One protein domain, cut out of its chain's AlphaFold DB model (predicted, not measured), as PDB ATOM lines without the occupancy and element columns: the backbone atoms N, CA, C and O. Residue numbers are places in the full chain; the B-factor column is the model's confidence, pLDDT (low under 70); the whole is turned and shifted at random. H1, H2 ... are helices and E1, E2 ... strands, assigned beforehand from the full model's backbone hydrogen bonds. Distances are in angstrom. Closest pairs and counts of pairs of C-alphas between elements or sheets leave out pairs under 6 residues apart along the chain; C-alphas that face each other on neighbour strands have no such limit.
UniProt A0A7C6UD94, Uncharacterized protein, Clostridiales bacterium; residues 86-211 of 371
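AT A GLANCE: This is residues 86 to 211 of the 371 residues of an uncharacterized protein of Clostridiales bacterium (UniProt A0A7C6UD94). Seven short strands in three small sheets ring a common middle as a loose, nearly closed barrel, in the order E3, E5, E6, E7, E1, E2, E4 round the ring. H2 packs on the outside of this ring, over E3 and E5, and residues 126 to 142, before H2, make a long loop on that side. The printed part has 126 residues, with named elements in the order E1 E2 H1 E3 H2 H3 E4 E5 E6 E7, a mixed class of helices and strands; under half of the residues, 56, are in named elements. The sheets E3 - E5 - E6, E1 - E7 and E2 - E4 are antiparallel. The whole is compact, with a radius of gyration of the C-alphas of 14.0 A and spans of 41 by 30 by 30 A.

HOW THE PARTS SIT: E1, residues 92 to 96, is the antiparallel neighbour of E7, residues 201 to 205; N 93 and O 204 are 2.8 A apart, within hydrogen-bond range. E2, residues 106 to 109, is antiparallel to E4, residues 168 to 171, with N 171 and O 106 at 2.7 A. The closest C-alphas of E1 and E2 are those of Pro 96 and Leu 108, 7.1 A apart. H1, residues 110 to 116, follows E2 by a tight link. E3, residues 122 to 125, is antiparallel to E5, residues 176 to 180, with N 124 and O 178 at 2.9 A. E3 and E4 are only just apart, at 8.2 A. H2, residues 143 to 153, is on one face of the sheet of three, in two layers, a helix on one face of a sheet; its height over the sheet is 9.4 A, and it runs across the strands, at 70 degrees to E3 on the local plane. H3, residues 155 to 159, only grazes this sheet. E5 and E6, residues 186 to 191, form a hairpin, with N 177 and O 190 at 2.8 A. The closest C-alphas of E6 and E7 are those of Cys 190 and Phe 204, 4.5 A. In H1, H2 and H3 every O i to N i+4 pair is within hydrogen-bond range.

IN THESE COORDINATES: E1 begins at C-alpha 92 (21.872, 26.849, -6.014). H2 is 15.1 A long and ends at C-alpha 153 (42.014, 20.015, 8.242). E6 is 14.0 A long. E7 ends at C-alpha 205 (25.811, 26.430, -4.043).

THE WHOLE: The C-alphas farthest apart are those of Asp 101 and Asp 139, 42.2 A. The printed part has no cut; the link from E3 to H2 is long. Mean pLDDT of the printed part is 86.0, with residues 88, 102 to 103, 134 to 135 and 195 to 198 under 70.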
ATOM      1  N   TRP A  86      16.153  23.469  -7.397       75.44
ATOM      2  CA  TRP A  86      17.202  24.200  -8.103       75.44
ATOM      3  C   TRP A  86      16.696  25.575  -8.525       75.44
ATOM      4  O   TRP A  86      15.619  25.693  -9.110       75.44
ATOM      5  N   ASN A  87      17.502  26.615  -8.312       75.56
ATOM      6  CA  ASN A  87      17.236  27.911  -8.928       75.56
ATOM      7  C   ASN A  87      17.297  27.816 -10.470       75.56
ATOM      8  O   ASN A  87      17.873  26.888 -11.036       75.56
ATOM      9  N   ALA A  88      16.742  28.813 -11.168       64.88
ATOM     10  CA  ALA A  88      16.662  28.819 -12.637       64.88
ATOM     11  C   ALA A  88      18.024  28.673 -13.350       64.88
ATOM     12  O   ALA A  88      18.071  28.219 -14.488       64.88
ATOM     13  N   GLY A  89      19.120  29.055 -12.685       71.31
ATOM     14  CA  GLY A  89      20.483  28.930 -13.206       71.31
ATOM     15  C   GLY A  89      21.214  27.641 -12.821       71.31
ATOM     16  O   GLY A  89      22.372  27.509 -13.191       71.31
ATOM     17  N   GLN A  90      20.590  26.732 -12.061       75.06
ATOM     18  CA  GLN A  90      21.207  25.506 -11.523       75.06
ATOM     19  C   GLN A  90      22.518  25.742 -10.746       75.06
ATOM     20  O   GLN A  90      23.410  24.899 -10.698       75.06
ATOM     21  N   THR A  91      22.630  26.903 -10.105       82.31
ATOM     22  CA  THR A  91      23.791  27.294  -9.291       82.31
ATOM     23  C   THR A  91      23.538  27.182  -7.794       82.31
ATOM     24  O   THR A  91      24.477  27.267  -7.001       82.31
ATOM     25  N   ALA A  92      22.275  27.016  -7.398       89.06
ATOM     26  CA  ALA A  92      21.872  26.849  -6.014       89.06
ATOM     27  C   ALA A  92      20.728  25.838  -5.891       89.06
ATOM     28  O   ALA A  92      19.744  25.928  -6.628       89.06
ATOM     29  N   LEU A  93      20.852  24.921  -4.934       90.25
ATOM     30  CA  LEU A  93      19.869  23.907  -4.576       90.25
ATOM     31  C   LEU A  93      19.416  24.128  -3.133       90.25
ATOM     32  O   LEU A  93      20.210  23.991  -2.203       90.25
ATOM     33  N   ALA A  94      18.141  24.443  -2.934       90.38
ATOM     34  CA  ALA A  94      17.519  24.355  -1.619       90.38
ATOM     35  C   ALA A  94      17.297  22.876  -1.287       90.38
ATOM     36  O   ALA A  94      16.677  22.177  -2.076       90.38
ATOM     37  N   VAL A  95      17.815  22.395  -0.160       89.56
ATOM     38  CA  VAL A  95      17.735  20.997   0.283       89.56
ATOM     39  C   VAL A  95      16.986  20.944   1.609       89.56
ATOM     40  O   VAL A  95      17.389  21.648   2.539       89.56
ATOM     41  N   PRO A  96      15.930  20.122   1.740       85.19
ATOM     42  CA  PRO A  96      15.157  20.053   2.969       85.19
ATOM     43  C   PRO A  96      15.971  19.502   4.139       85.19
ATOM     44  O   PRO A  96      16.786  18.591   3.981       85.19
ATOM     45  N   VAL A  97      15.692  20.030   5.330       87.44
ATOM     46  CA  VAL A  97      16.271  19.579   6.598       87.44
ATOM     47  C   VAL A  97      15.190  19.352   7.649       87.44
ATOM     48  O   VAL A  97      14.173  20.049   7.679       87.44
ATOM     49  N   SER A  98      15.418  18.395   8.546       83.75
ATOM     50  CA  SER A  98      14.617  18.219   9.764       83.75
ATOM     51  C   SER A  98      15.374  18.725  10.989       83.75
ATOM     52  O   SER A  98      16.593  18.832  10.962       83.75
ATOM     53  N   SER A  99      14.687  19.044  12.085       79.19
ATOM     54  CA  SER A  99      15.373  19.339  13.352       79.19
ATOM     55  C   SER A  99      16.024  18.072  13.914       79.19
ATOM     56  O   SER A  99      15.432  16.996  13.814       79.19
ATOM     57  N   SER A 100      17.214  18.195  14.500       75.88
ATOM     58  CA  SER A 100      17.816  17.127  15.309       75.88
ATOM     59  C   SER A 100      17.141  17.021  16.677       75.88
ATOM     60  O   SER A 100      16.443  17.936  17.125       75.88
ATOM     61  N   ASP A 101      17.383  15.903  17.361       70.94
ATOM     62  CA  ASP A 101      16.827  15.617  18.689       70.94
ATOM     63  C   ASP A 101      17.260  16.642  19.753       70.94
ATOM     64  O   ASP A 101      16.501  16.935  20.677       70.94
ATOM     65  N   ASP A 102      18.447  17.238  19.597       67.81
ATOM     66  CA  ASP A 102      18.957  18.310  20.465       67.81
ATOM     67  C   ASP A 102      18.279  19.676  20.222       67.81
ATOM     68  O   ASP A 102      18.468  20.608  21.005       67.81
ATOM     69  N   GLN A 103      17.477  19.802  19.155       62.91
ATOM     70  CA  GLN A 103      16.838  21.030  18.661       62.91
ATOM     71  C   GLN A 103      17.788  22.215  18.400       62.91
ATOM     72  O   GLN A 103      17.316  23.338  18.206       62.91
ATOM     73  N   GLN A 104      19.101  21.988  18.383       75.75
ATOM     74  CA  GLN A 104      20.123  23.006  18.114       75.75
ATOM     75  C   GLN A 104      20.724  22.861  16.716       75.75
ATOM     76  O   GLN A 104      21.285  23.823  16.195       75.75
ATOM     77  N   SER A 105      20.575  21.690  16.097       84.50
ATOM     78  CA  SER A 105      21.091  21.392  14.763       84.50
ATOM     79  C   SER A 105      19.977  20.956  13.804       84.50
ATOM     80  O   SER A 105      18.795  20.836  14.156       84.50
ATOM     81  N   TYR A 106      20.357  20.735  12.551       88.12
ATOM     82  CA  TYR A 106      19.468  20.211  11.525       88.12
ATOM     83  C   TYR A 106      20.029  18.918  10.941       88.12
ATOM     84  O   TYR A 106      21.231  18.680  10.955       88.12
ATOM     85  N   VAL A 107      19.157  18.071  10.418       88.56
ATOM     86  CA  VAL A 107      19.493  16.762   9.869       88.56
ATOM     87  C   VAL A 107      19.238  16.793   8.370       88.56
ATOM     88  O   VAL A 107      18.109  17.003   7.919       88.56
ATOM     89  N   LEU A 108      20.303  16.569   7.605       89.88
ATOM     90  CA  LEU A 108      20.276  16.300   6.173       89.88
ATOM     91  C   LEU A 108      20.287  14.787   5.973       89.88
ATOM     92  O   LEU A 108      21.243  14.115   6.360       89.88
ATOM     93  N   SER A 109      19.246  14.225   5.359       87.75
ATOM     94  CA  SER A 109      19.226  12.780   5.108       87.75
ATOM     95  C   SER A 109      20.257  12.395   4.040       87.75
ATOM     96  O   SER A 109      20.426  13.097   3.036       87.75
ATOM     97  N   ARG A 110      20.927  11.249   4.217       82.62
ATOM     98  CA  ARG A 110      21.877  10.740   3.217       82.62
ATOM     99  C   ARG A 110      21.212  10.425   1.890       82.62
ATOM    100  O   ARG A 110      21.805  10.712   0.860       82.62
ATOM    101  N   ILE A 111      19.985   9.911   1.921       78.81
ATOM    102  CA  ILE A 111      19.197   9.611   0.719       78.81
ATOM    103  C   ILE A 111      18.984  10.887  -0.100       78.81
ATOM    104  O   ILE A 111      19.202  10.887  -1.308       78.81
ATOM    105  N   THR A 112      18.610  11.989   0.555       81.31
ATOM    106  CA  THR A 112      18.441  13.284  -0.113       81.31
ATOM    107  C   THR A 112      19.760  13.753  -0.723       81.31
ATOM    108  O   THR A 112      19.791  14.098  -1.899       81.31
ATOM    109  N   LEU A 113      20.858  13.724   0.040       84.81
ATOM    110  CA  LEU A 113      22.164  14.144  -0.469       84.81
ATOM    111  C   LEU A 113      22.632  13.286  -1.651       84.81
ATOM    112  O   LEU A 113      23.042  13.842  -2.658       84.81
ATOM    113  N   GLN A 114      22.518  11.960  -1.570       81.62
ATOM    114  CA  GLN A 114      22.914  11.040  -2.644       81.62
ATOM    115  C   GLN A 114      22.040  11.175  -3.892       81.62
ATOM    116  O   GLN A 114      22.510  10.935  -4.997       81.62
ATOM    117  N   HIS A 115      20.774  11.560  -3.743       80.25
ATOM    118  CA  HIS A 115      19.911  11.798  -4.893       80.25
ATOM    119  C   HIS A 115      20.356  13.028  -5.701       80.25
ATOM    120  O   HIS A 115      20.364  12.979  -6.928       80.25
ATOM    121  N   PHE A 116      20.733  14.120  -5.026       84.44
ATOM    122  CA  PHE A 116      21.091  15.382  -5.690       84.44
ATOM    123  C   PHE A 116      22.591  15.553  -5.958       84.44
ATOM    124  O   PHE A 116      22.964  16.276  -6.878       84.44
ATOM    125  N   PHE A 117      23.436  14.882  -5.181       92.19
ATOM    126  CA  PHE A 117      24.892  14.880  -5.292       92.19
ATOM    127  C   PHE A 117      25.403  13.425  -5.265       92.19
ATOM    128  O   PHE A 117      26.051  13.015  -4.295       92.19
ATOM    129  N   PRO A 118      25.081  12.615  -6.292       88.56
ATOM    130  CA  PRO A 118      25.353  11.174  -6.303       88.56
ATOM    131  C   PRO A 118      26.838  10.825  -6.201       88.56
ATOM    132  O   PRO A 118      27.178   9.791  -5.631       88.56
ATOM    133  N   ASP A 119      27.708  11.715  -6.674       95.12
ATOM    134  CA  ASP A 119      29.158  11.516  -6.679       95.12
ATOM    135  C   ASP A 119      29.832  11.941  -5.362       95.12
ATOM    136  O   ASP A 119      31.057  11.927  -5.266       95.12
ATOM    137  N   THR A 120      29.059  12.318  -4.332       95.12
ATOM    138  CA  THR A 120      29.616  12.724  -3.032       95.12
ATOM    139  C   THR A 120      30.397  11.573  -2.401       95.12
ATOM    140  O   THR A 120      29.808  10.601  -1.922       95.12
ATOM    141  N   ALA A 121      31.715  11.729  -2.317       94.25
ATOM    142  CA  ALA A 121      32.605  10.827  -1.600       94.25
ATOM    143  C   ALA A 121      32.941  11.352  -0.197       94.25
ATOM    144  O   ALA A 121      32.981  10.559   0.745       94.25
ATOM    145  N   HIS A 122      33.102  12.673  -0.029       94.25
ATOM    146  CA  HIS A 122      33.429  13.281   1.267       94.25
ATOM    147  C   HIS A 122      32.429  14.372   1.660       94.25
ATOM    148  O   HIS A 122      31.829  15.051   0.824       94.25
ATOM    149  N   VAL A 123      32.247  14.526   2.974       95.12
ATOM    150  CA  VAL A 123      31.502  15.631   3.586       95.12
ATOM    151  C   VAL A 123      32.432  16.309   4.574       95.12
ATOM    152  O   VAL A 123      32.822  15.701   5.568       95.12
ATOM    153  N   LEU A 124      32.791  17.551   4.279       95.94
ATOM    154  CA  LEU A 124      33.779  18.312   5.033       95.94
ATOM    155  C   LEU A 124      33.100  19.454   5.784       95.94
ATOM    156  O   LEU A 124      32.151  20.056   5.276       95.94
ATOM    157  N   PHE A 125      33.612  19.781   6.970       95.06
ATOM    158  CA  PHE A 125      33.056  20.821   7.835       95.06
ATOM    159  C   PHE A 125      34.139  21.782   8.300       95.06
ATOM    160  O   PHE A 125      35.211  21.363   8.722       95.06
ATOM    161  N   THR A 126      33.822  23.071   8.303       92.44
ATOM    162  CA  THR A 126      34.606  24.077   9.038       92.44
ATOM    163  C   THR A 126      34.343  23.988  10.544       92.44
ATOM    164  O   THR A 126      33.289  23.505  10.952       92.44
ATOM    165  N   SER A 127      35.203  24.583  11.373       84.88
ATOM    166  CA  SER A 127      35.017  24.621  12.838       84.88
ATOM    167  C   SER A 127      33.842  25.485  13.331       84.88
ATOM    168  O   SER A 127      33.491  25.438  14.508       84.88
ATOM    169  N   GLY A 128      33.244  26.293  12.450       82.62
ATOM    170  CA  GLY A 128      32.231  27.292  12.805       82.62
ATOM    171  C   GLY A 128      32.778  28.717  12.929       82.62
ATOM    172  O   GLY A 128      32.061  29.626  13.348       82.62
ATOM    173  N   THR A 129      34.045  28.924  12.564       79.88
ATOM    174  CA  THR A 129      34.681  30.245  12.547       79.88
ATOM    175  C   THR A 129      33.902  31.223  11.640       79.88
ATOM    176  O   THR A 129      33.522  30.856  10.522       79.88
ATOM    177  N   PRO A 130      33.634  32.472  12.083       81.06
ATOM    178  CA  PRO A 130      32.918  33.464  11.278       81.06
ATOM    179  C   PRO A 130      33.601  33.760   9.937       81.06
ATOM    180  O   PRO A 130      34.826  33.823   9.862       81.06
ATOM    181  N   GLU A 131      32.821  34.001   8.878       77.62
ATOM    182  CA  GLU A 131      33.356  34.235   7.521       77.62
ATOM    183  C   GLU A 131      34.258  35.477   7.427       77.62
ATOM    184  O   GLU A 131      35.160  35.557   6.588       77.62
ATOM    185  N   ASP A 132      34.010  36.463   8.284       78.81
ATOM    186  CA  ASP A 132      34.753  37.711   8.375       78.81
ATOM    187  C   ASP A 132      35.928  37.654   9.357       78.81
ATOM    188  O   ASP A 132      36.653  38.646   9.486       78.81
ATOM    189  N   SER A 133      36.152  36.494   9.986       76.94
ATOM    190  CA  SER A 133      37.179  36.301  11.000       76.94
ATOM    191  C   SER A 133      38.556  36.765  10.509       76.94
ATOM    192  O   SER A 133      38.976  36.409   9.399       76.94
ATOM    193  N   PRO A 134      39.313  37.504  11.345       68.06
ATOM    194  CA  PRO A 134      40.703  37.845  11.056       68.06
ATOM    195  C   PRO A 134      41.611  36.607  11.005       68.06
ATOM    196  O   PRO A 134      42.773  36.727  10.639       68.06
ATOM    197  N   PHE A 135      41.095  35.422  11.342       69.88
ATOM    198  CA  PHE A 135      41.790  34.154  11.171       69.88
ATOM    199  C   PHE A 135      42.035  33.805   9.693       69.88
ATOM    200  O   PHE A 135      43.084  33.263   9.362       69.88
ATOM    201  N   TYR A 136      41.118  34.148   8.779       76.81
ATOM    202  CA  TYR A 136      41.269  33.863   7.344       76.81
ATOM    203  C   TYR A 136      42.067  34.964   6.634       76.81
ATOM    204  O   TYR A 136      41.527  35.743   5.837       76.81
ATOM    205  N   LEU A 137      43.362  35.048   6.939       76.56
ATOM    206  CA  LEU A 137      44.290  35.985   6.314       76.56
ATOM    207  C   LEU A 137      45.449  35.232   5.665       76.56
ATOM    208  O   LEU A 137      46.161  34.484   6.313       76.56
ATOM    209  N   SER A 138      45.661  35.445   4.373       79.81
ATOM    210  CA  SER A 138      46.800  34.887   3.650       79.81
ATOM    211  C   SER A 138      47.187  35.831   2.524       79.81
ATOM    212  O   SER A 138      46.340  36.526   1.964       79.81
ATOM    213  N   ASP A 139      48.474  35.868   2.189       80.81
ATOM    214  CA  ASP A 139      48.961  36.551   0.987       80.81
ATOM    215  C   ASP A 139      48.931  35.644  -0.253       80.81
ATOM    216  O   ASP A 139      49.213  36.110  -1.357       80.81
ATOM    217  N   ARG A 140      48.628  34.353  -0.065       83.12
ATOM    218  CA  ARG A 140      48.639  33.319  -1.108       83.12
ATOM    219  C   ARG A 140      47.251  32.833  -1.492       83.12
ATOM    220  O   ARG A 140      47.034  32.552  -2.662       83.12
ATOM    221  N   TYR A 141      46.350  32.741  -0.519       88.88
ATOM    222  CA  TYR A 141      45.027  32.153  -0.695       88.88
ATOM    223  C   TYR A 141      43.933  33.158  -0.340       88.88
ATOM    224  O   TYR A 141      44.045  33.935   0.611       88.88
ATOM    225  N   SER A 142      42.849  33.128  -1.098       91.31
ATOM    226  CA  SER A 142      41.617  33.841  -0.794       91.31
ATOM    227  C   SER A 142      40.912  33.247   0.430       91.31
ATOM    228  O   SER A 142      41.154  32.114   0.846       91.31
ATOM    229  N   ARG A 143      39.968  33.998   1.005       88.44
ATOM    230  CA  ARG A 143      39.161  33.519   2.142       88.44
ATOM    231  C   ARG A 143      38.320  32.284   1.815       88.44
ATOM    232  O   ARG A 143      38.039  31.493   2.707       88.44
ATOM    233  N   GLU A 144      37.881  32.127   0.569       91.19
ATOM    234  CA  GLU A 144      37.129  30.941   0.147       91.19
ATOM    235  C   GLU A 144      38.020  29.700   0.151       91.19
ATOM    236  O   GLU A 144      37.659  28.699   0.767       91.19
ATOM    237  N   GLU A 145      39.221  29.811  -0.421       94.31
ATOM    238  CA  GLU A 145      40.224  28.742  -0.418       94.31
ATOM    239  C   GLU A 145      40.627  28.362   1.014       94.31
ATOM    240  O   GLU A 145      40.648  27.183   1.360       94.31
ATOM    241  N   LEU A 146      40.868  29.349   1.888       91.88
ATOM    242  CA  LEU A 146      41.232  29.094   3.288       91.88
ATOM    243  C   LEU A 146      40.131  28.373   4.075       91.88
ATOM    244  O   LEU A 146      40.439  27.532   4.915       91.88
ATOM    245  N   ARG A 147      38.853  28.659   3.806       91.94
ATOM    246  CA  ARG A 147      37.735  27.938   4.438       91.94
ATOM    247  C   ARG A 147      37.654  26.490   3.977       91.94
ATOM    248  O   ARG A 147      37.343  25.616   4.781       91.94
ATOM    249  N   PHE A 148      37.933  26.231   2.705       95.50
ATOM    250  CA  PHE A 148      37.998  24.863   2.206       95.50
ATOM    251  C   PHE A 148      39.192  24.102   2.807       95.50
ATOM    252  O   PHE A 148      39.025  22.980   3.277       95.50
ATOM    253  N   ILE A 149      40.363  24.742   2.905       94.88
ATOM    254  CA  ILE A 149      41.546  24.185   3.586       94.88
ATOM    255  C   ILE A 149      41.262  23.898   5.064       94.88
ATOM    256  O   ILE A 149      41.672  22.861   5.585       94.88
ATOM    257  N   GLU A 150      40.539  24.785   5.751       92.19
ATOM    258  CA  GLU A 150      40.083  24.510   7.111       92.19
ATOM    259  C   GLU A 150      39.227  23.241   7.144       92.19
ATOM    260  O   GLU A 150      39.492  22.352   7.948       92.19
ATOM    261  N   ALA A 151      38.246  23.118   6.248       94.75
ATOM    262  CA  ALA A 151      37.364  21.958   6.209       94.75
ATOM    263  C   ALA A 151      38.127  20.642   5.967       94.75
ATOM    264  O   ALA A 151      37.832  19.640   6.620       94.75
ATOM    265  N   LEU A 152      39.158  20.658   5.112       95.31
ATOM    266  CA  LEU A 152      40.091  19.536   4.931       95.31
ATOM    267  C   LEU A 152      40.837  19.198   6.231       95.31
ATOM    268  O   LEU A 152      40.957  18.030   6.602       95.31
ATOM    269  N   SER A 153      41.288  20.212   6.976       91.12
ATOM    270  CA  SER A 153      42.014  20.015   8.242       91.12
ATOM    271  C   SER A 153      41.185  19.364   9.354       91.12
ATOM    272  O   SER A 153      41.734  18.744  10.267       91.12
ATOM    273  N   TYR A 154      39.860  19.449   9.254       89.75
ATOM    274  CA  TYR A 154      38.921  18.845  10.192       89.75
ATOM    275  C   TYR A 154      38.287  17.543   9.678       89.75
ATOM    276  O   TYR A 154      37.474  16.950  10.389       89.75
ATOM    277  N   GLU A 155      38.657  17.047   8.491       90.75
ATOM    278  CA  GLU A 155      38.061  15.833   7.915       90.75
ATOM    279  C   GLU A 155      38.159  14.643   8.880       90.75
ATOM    280  O   GLU A 155      37.150  14.025   9.219       90.75
ATOM    281  N   LYS A 156      39.365  14.363   9.389       86.62
ATOM    282  CA  LYS A 156      39.605  13.263  10.337       86.62
ATOM    283  C   LYS A 156      38.780  13.437  11.615       86.62
ATOM    284  O   LYS A 156      38.149  12.477  12.056       86.62
ATOM    285  N   HIS A 157      38.698  14.668  12.122       83.75
ATOM    286  CA  HIS A 157      37.951  15.015  13.328       83.75
ATOM    287  C   HIS A 157      36.465  14.663  13.214       83.75
ATOM    288  O   HIS A 157      35.896  14.029  14.101       83.75
ATOM    289  N   TYR A 158      35.836  15.056  12.103       83.12
ATOM    290  CA  TYR A 158      34.401  14.859  11.899       83.12
ATOM    291  C   TYR A 158      34.048  13.502  11.290       83.12
ATOM    292  O   TYR A 158      32.938  13.022  11.496       83.12
ATOM    293  N   SER A 159      34.983  12.836  10.606       77.38
ATOM    294  CA  SER A 159      34.775  11.466  10.115       77.38
ATOM    295  C   SER A 159      34.518  10.459  11.244       77.38
ATOM    296  O   SER A 159      33.836   9.458  11.034       77.38
ATOM    297  N   GLY A 160      35.050  10.731  12.441       72.75
ATOM    298  CA  GLY A 160      34.845   9.928  13.645       72.75
ATOM    299  C   GLY A 160      33.755  10.451  14.585       72.75
ATOM    300  O   GLY A 160      33.608   9.899  15.675       72.75
ATOM    301  N   SER A 161      33.030  11.511  14.215       79.75
ATOM    302  CA  SER A 161      32.003  12.121  15.064       79.75
ATOM    303  C   SER A 161      30.586  11.728  14.635       79.75
ATOM    304  O   SER A 161      30.350  11.285  13.513       79.75
ATOM    305  N   ASP A 162      29.604  11.978  15.504       83.19
ATOM    306  CA  ASP A 162      28.182  11.760  15.197       83.19
ATOM    307  C   ASP A 162      27.614  12.762  14.166       83.19
ATOM    308  O   ASP A 162      26.421  12.747  13.862       83.19
ATOM    309  N   TRP A 163      28.446  13.656  13.615       85.44
ATOM    310  CA  TRP A 163      28.020  14.644  12.620       85.44
ATOM    311  C   TRP A 163      27.843  14.023  11.237       85.44
ATOM    312  O   TRP A 163      27.093  14.550  10.413       85.44
ATOM    313  N   VAL A 164      28.505  12.895  10.972       84.50
ATOM    314  CA  VAL A 164      28.329  12.123   9.744       84.50
ATOM    315  C   VAL A 164      28.021  10.688  10.117       84.50
ATOM    316  O   VAL A 164      28.857   9.958  10.633       84.50
ATOM    317  N   THR A 165      26.807  10.262   9.806       83.25
ATOM    318  CA  THR A 165      26.364   8.886  10.005       83.25
ATOM    319  C   THR A 165      26.047   8.240   8.664       83.25
ATOM    320  O   THR A 165      25.975   8.889   7.615       83.25
ATOM    321  N   VAL A 166      25.804   6.930   8.691       79.56
ATOM    322  CA  VAL A 166      25.364   6.178   7.509       79.56
ATOM    323  C   VAL A 166      24.036   6.687   6.937       79.56
ATOM    324  O   VAL A 166      23.787   6.531   5.745       79.56
ATOM    325  N   SER A 167      23.183   7.297   7.763       80.31
ATOM    326  CA  SER A 167      21.833   7.725   7.385       80.31
ATOM    327  C   SER A 167      21.675   9.239   7.261       80.31
ATOM    328  O   SER A 167      20.721   9.688   6.619       80.31
ATOM    329  N   ALA A 168      22.582  10.036   7.830       87.25
ATOM    330  CA  ALA A 168      22.423  11.482   7.887       87.25
ATOM    331  C   ALA A 168      23.732  12.262   8.060       87.25
ATOM    332  O   ALA A 168      24.731  11.752   8.561       87.25
ATOM    333  N   VAL A 169      23.667  13.538   7.685       91.06
ATOM    334  CA  VAL A 169      24.673  14.575   7.920       91.06
ATOM    335  C   VAL A 169      24.060  15.639   8.828       91.06
ATOM    336  O   VAL A 169      22.955  16.121   8.569       91.06
ATOM    337  N   LEU A 170      24.766  16.012   9.889       90.75
ATOM    338  CA  LEU A 170      24.349  17.057  10.812       90.75
ATOM    339  C   LEU A 170      24.737  18.429  10.252       90.75
ATOM    340  O   LEU A 170      25.906  18.715  10.013       90.75
ATOM    341  N   ALA A 171      23.754  19.296  10.056       90.38
ATOM    342  CA  ALA A 171      23.940  20.688   9.686       90.38
ATOM    343  C   ALA A 171      23.875  21.566  10.938       90.38
ATOM    344  O   ALA A 171      22.798  21.868  11.453       90.38
ATOM    345  N   VAL A 172      25.047  21.963  11.426       89.38
ATOM    346  CA  VAL A 172      25.205  22.767  12.644       89.38
ATOM    347  C   VAL A 172      25.188  24.259  12.287       89.38
ATOM    348  O   VAL A 172      25.949  24.664  11.404       89.38
ATOM    349  N   PRO A 173      24.358  25.101  12.934       89.31
ATOM    350  CA  PRO A 173      24.403  26.555  12.764       89.31
ATOM    351  C   PRO A 173      25.823  27.087  12.941       89.31
ATOM    352  O   PRO A 173      26.529  26.658  13.850       89.31
ATOM    353  N   GLY A 174      26.268  28.015  12.098       89.00
ATOM    354  CA  GLY A 174      27.657  28.487  12.191       89.00
ATOM    355  C   GLY A 174      28.636  27.752  11.273       89.00
ATOM    356  O   GLY A 174      29.698  28.281  10.957       89.00
ATOM    357  N   VAL A 175      28.289  26.562  10.789       91.50
ATOM    358  CA  VAL A 175      29.237  25.705  10.070       91.50
ATOM    359  C   VAL A 175      29.015  25.765   8.561       91.50
ATOM    360  O   VAL A 175      27.884  25.818   8.072       91.50
ATOM    361  N   THR A 176      30.112  25.758   7.802       94.56
ATOM    362  CA  THR A 176      30.097  25.508   6.358       94.56
ATOM    363  C   THR A 176      30.290  24.023   6.098       94.56
ATOM    364  O   THR A 176      31.225  23.427   6.631       94.56
ATOM    365  N   ILE A 177      29.427  23.452   5.263       95.69
ATOM    366  CA  ILE A 177      29.498  22.073   4.780       95.69
ATOM    367  C   ILE A 177      29.951  22.103   3.323       95.69
ATOM    368  O   ILE A 177      29.348  22.821   2.524       95.69
ATOM    369  N   TYR A 178      30.949  21.299   2.972       97.25
ATOM    370  CA  TYR A 178      31.337  21.023   1.589       97.25
ATOM    371  C   TYR A 178      31.037  19.561   1.254       97.25
ATOM    372  O   TYR A 178      31.327  18.664   2.043       97.25
ATOM    373  N   LEU A 179      30.452  19.332   0.083       96.75
ATOM    374  CA  LEU A 179      30.277  18.021  -0.533       96.75
ATOM    375  C   LEU A 179      31.279  17.916  -1.670       96.75
ATOM    376  O   LEU A 179      31.294  18.783  -2.549       96.75
ATOM    377  N   THR A 180      32.098  16.872  -1.655       97.44
ATOM    378  CA  THR A 180      33.123  16.673  -2.681       97.44
ATOM    379  C   THR A 180      33.074  15.279  -3.268       97.44
ATOM    380  O   THR A 180      32.616  14.340  -2.611       97.44
ATOM    381  N   ASP A 181      33.577  15.134  -4.489       97.00
ATOM    382  CA  ASP A 181      33.860  13.824  -5.072       97.00
ATOM    383  C   ASP A 181      35.127  13.186  -4.471       97.00
ATOM    384  O   ASP A 181      35.736  13.728  -3.543       97.00
ATOM    385  N   SER A 182      35.521  12.013  -4.982       96.31
ATOM    386  CA  SER A 182      36.700  11.269  -4.504       96.31
ATOM    387  C   SER A 182      38.044  11.940  -4.804       96.31
ATOM    388  O   SER A 182      39.078  11.506  -4.301       96.31
ATOM    389  N   GLN A 183      38.045  12.972  -5.643       96.31
ATOM    390  CA  GLN A 183      39.197  13.778  -6.017       96.31
ATOM    391  C   GLN A 183      39.216  15.100  -5.241       96.31
ATOM    392  O   GLN A 183      40.141  15.883  -5.426       96.31
ATOM    393  N   TYR A 184      38.253  15.310  -4.336       97.00
ATOM    394  CA  TYR A 184      38.024  16.547  -3.595       97.00
ATOM    395  C   TYR A 184      37.546  17.728  -4.455       97.00
ATOM    396  O   TYR A 184      37.611  18.874  -4.005       97.00
ATOM    397  N   GLU A 185      36.998  17.478  -5.647       96.06
ATOM    398  CA  GLU A 185      36.280  18.520  -6.381       96.06
ATOM    399  C   GLU A 185      34.968  18.859  -5.684       96.06
ATOM    400  O   GLU A 185      34.221  17.975  -5.256       96.06
ATOM    401  N   VAL A 186      34.677  20.156  -5.558       96.94
ATOM    402  CA  VAL A 186      33.491  20.626  -4.836       96.94
ATOM    403  C   VAL A 186      32.252  20.454  -5.707       96.94
ATOM    404  O   VAL A 186      32.059  21.159  -6.692       96.94
ATOM    405  N   LEU A 187      31.369  19.549  -5.291       95.56
ATOM    406  CA  LEU A 187      30.060  19.322  -5.909       95.56
ATOM    407  C   LEU A 187      29.033  20.349  -5.425       95.56
ATOM    408  O   LEU A 187      28.144  20.770  -6.163       95.56
ATOM    409  N   GLY A 188      29.151  20.754  -4.161       95.69
ATOM    410  CA  GLY A 188      28.336  21.811  -3.591       95.69
ATOM    411  C   GLY A 188      28.749  22.181  -2.176       95.69
ATOM    412  O   GLY A 188      29.330  21.379  -1.449       95.69
ATOM    413  N   TRP A 189      28.425  23.399  -1.757       96.38
ATOM    414  CA  TRP A 189      28.731  23.884  -0.415       96.38
ATOM    415  C   TRP A 189      27.604  24.726   0.171       96.38
ATOM    416  O   TRP A 189      26.877  25.410  -0.548       96.38
ATOM    417  N   CYS A 190      27.454  24.685   1.490       94.50
ATOM    418  CA  CYS A 190      26.387  25.374   2.203       94.50
ATOM    419  C   CYS A 190      26.903  25.942   3.525       94.50
ATOM    420  O   CYS A 190      27.385  25.195   4.374       94.50
ATOM    421  N   ARG A 191      26.721  27.249   3.750       92.69
ATOM    422  CA  ARG A 191      26.842  27.845   5.086       92.69
ATOM    423  C   ARG A 191      25.513  27.692   5.813       92.69
ATOM    424  O   ARG A 191      24.517  28.293   5.413       92.69
ATOM    425  N   VAL A 192      25.491  26.895   6.877       91.75
ATOM    426  CA  VAL A 192      24.288  26.718   7.694       91.75
ATOM    427  C   VAL A 192      23.997  28.040   8.418       91.75
ATOM    428  O   VAL A 192      24.910  28.581   9.046       91.75
ATOM    429  N   PRO A 193      22.776  28.597   8.333       88.19
ATOM    430  CA  PRO A 193      22.442  29.875   8.961       88.19
ATOM    431  C   PRO A 193      22.748  29.910  10.469       88.19
ATOM    432  O   PRO A 193      22.453  28.956  11.178       88.19
ATOM    433  N   ASP A 194      23.291  31.026  10.973       81.88
ATOM    434  CA  ASP A 194      23.747  31.155  12.375       81.88
ATOM    435  C   ASP A 194      22.617  31.181  13.416       81.88
ATOM    436  O   ASP A 194      22.850  30.951  14.601       81.88
ATOM    437  N   LYS A 195      21.386  31.521  13.010       68.19
ATOM    438  CA  LYS A 195      20.253  31.649  13.936       68.19
ATOM    439  C   LYS A 195      19.394  30.387  13.909       68.19
ATOM    440  O   LYS A 195      19.017  29.970  12.814       68.19
ATOM    441  N   PRO A 196      18.929  29.890  15.071       58.06
ATOM    442  CA  PRO A 196      17.976  28.788  15.169       58.06
ATOM    443  C   PRO A 196      16.555  29.257  14.812       58.06
ATOM    444  O   PRO A 196      15.588  29.049  15.546       58.06
ATOM    445  N   ALA A 197      16.394  29.939  13.677       59.72
ATOM    446  CA  ALA A 197      15.089  29.982  13.045       59.72
ATOM    447  C   ALA A 197      14.735  28.537  12.666       59.72
ATOM    448  O   ALA A 197      15.609  27.750  12.300       59.72
ATOM    449  N   ARG A 198      13.457  28.159  12.755       68.00
ATOM    450  CA  ARG A 198      12.980  26.875  12.217       68.00
ATOM    451  C   ARG A 198      13.066  26.911  10.688       68.00
ATOM    452  O   ARG A 198      12.050  27.094  10.016       68.00
ATOM    453  N   ILE A 199      14.278  26.803  10.155       77.75
ATOM    454  CA  ILE A 199      14.519  26.622   8.731       77.75
ATOM    455  C   ILE A 199      14.076  25.209   8.363       77.75
ATOM    456  O   ILE A 199      14.179  24.279   9.162       77.75
ATOM    457  N   GLN A 200      13.499  25.078   7.178       81.12
ATOM    458  CA  GLN A 200      13.057  23.794   6.628       81.12
ATOM    459  C   GLN A 200      13.980  23.318   5.516       81.12
ATOM    460  O   GLN A 200      13.826  22.202   5.038       81.12
ATOM    461  N   GLU A 201      14.926  24.161   5.112       87.06
ATOM    462  CA  GLU A 201      15.874  23.895   4.050       87.06
ATOM    463  C   GLU A 201      17.172  24.663   4.288       87.06
ATOM    464  O   GLU A 201      17.197  25.690   4.972       87.06
ATOM    465  N   VAL A 202      18.242  24.148   3.697       91.50
ATOM    466  CA  VAL A 202      19.540  24.809   3.573       91.50
ATOM    467  C   VAL A 202      19.901  24.904   2.095       91.50
ATOM    468  O   VAL A 202      19.477  24.069   1.300       91.50
ATOM    469  N   THR A 203      20.666  25.917   1.698       93.00
ATOM    470  CA  THR A 203      20.980  26.144   0.281       93.00
ATOM    471  C   THR A 203      22.417  25.759  -0.031       93.00
ATOM    472  O   THR A 203      23.352  26.419   0.423       93.00
ATOM    473  N   PHE A 204      22.586  24.736  -0.865       96.19
ATOM    474  CA  PHE A 204      23.871  24.379  -1.450       96.19
ATOM    475  C   PHE A 204      24.125  25.195  -2.711       96.19
ATOM    476  O   PHE A 204      23.271  25.257  -3.590       96.19
ATOM    477  N   LYS A 205      25.301  25.804  -2.820       95.44
ATOM    478  CA  LYS A 205      25.811  26.430  -4.043       95.44
ATOM    479  C   LYS A 205      26.766  25.470  -4.735       95.44
ATOM    480  O   LYS A 205      27.561  24.834  -4.054       95.44
ATOM    481  N   THR A 206      26.715  25.385  -6.060       90.00
ATOM    482  CA  THR A 206      27.562  24.465  -6.849       90.00
ATOM    483  C   THR A 206      28.813  25.124  -7.414       90.00
ATOM    484  O   THR A 206      29.779  24.444  -7.725       90.00
ATOM    485  N   ALA A 207      28.823  26.452  -7.528       86.31
ATOM    486  CA  ALA A 207      29.991  27.187  -7.988       86.31
ATOM    487  C   ALA A 207      30.928  27.534  -6.820       86.31
ATOM    488  O   ALA A 207      30.492  28.048  -5.781       86.31
ATOM    489  N   THR A 208      32.220  27.318  -7.041       87.50
ATOM    490  CA  THR A 208      33.325  27.798  -6.207       87.50
ATOM    491  C   THR A 208      34.224  28.723  -7.024       87.50
ATOM    492  O   THR A 208      34.312  28.608  -8.246       87.50
ATOM    493  N   GLY A 209      34.895  29.664  -6.357       87.62
ATOM    494  CA  GLY A 209      35.929  30.500  -6.976       87.62
ATOM    495  C   GLY A 209      37.303  29.827  -7.075       87.62
ATOM    496  O   GLY A 209      38.278  30.507  -7.383       87.62
ATOM    497  N   PHE A 210      37.396  28.530  -6.770       93.75
ATOM    498  CA  PHE A 210      38.646  27.790  -6.605       93.75
ATOM    499  C   PHE A 210      38.520  26.331  -7.064       93.75
ATOM    500  O   PHE A 210      37.413  25.793  -7.140       93.75
ATOM    501  N   ASP A 211      39.672  25.711  -7.321       95.38
ATOM    502  CA  ASP A 211      39.845  24.307  -7.713       95.38
ATOM    503  C   ASP A 211      40.050  23.439  -6.457       95.38
ATOM    504  O   ASP A 211      41.031  23.601  -5.722       95.38
TER     505      ASP A 211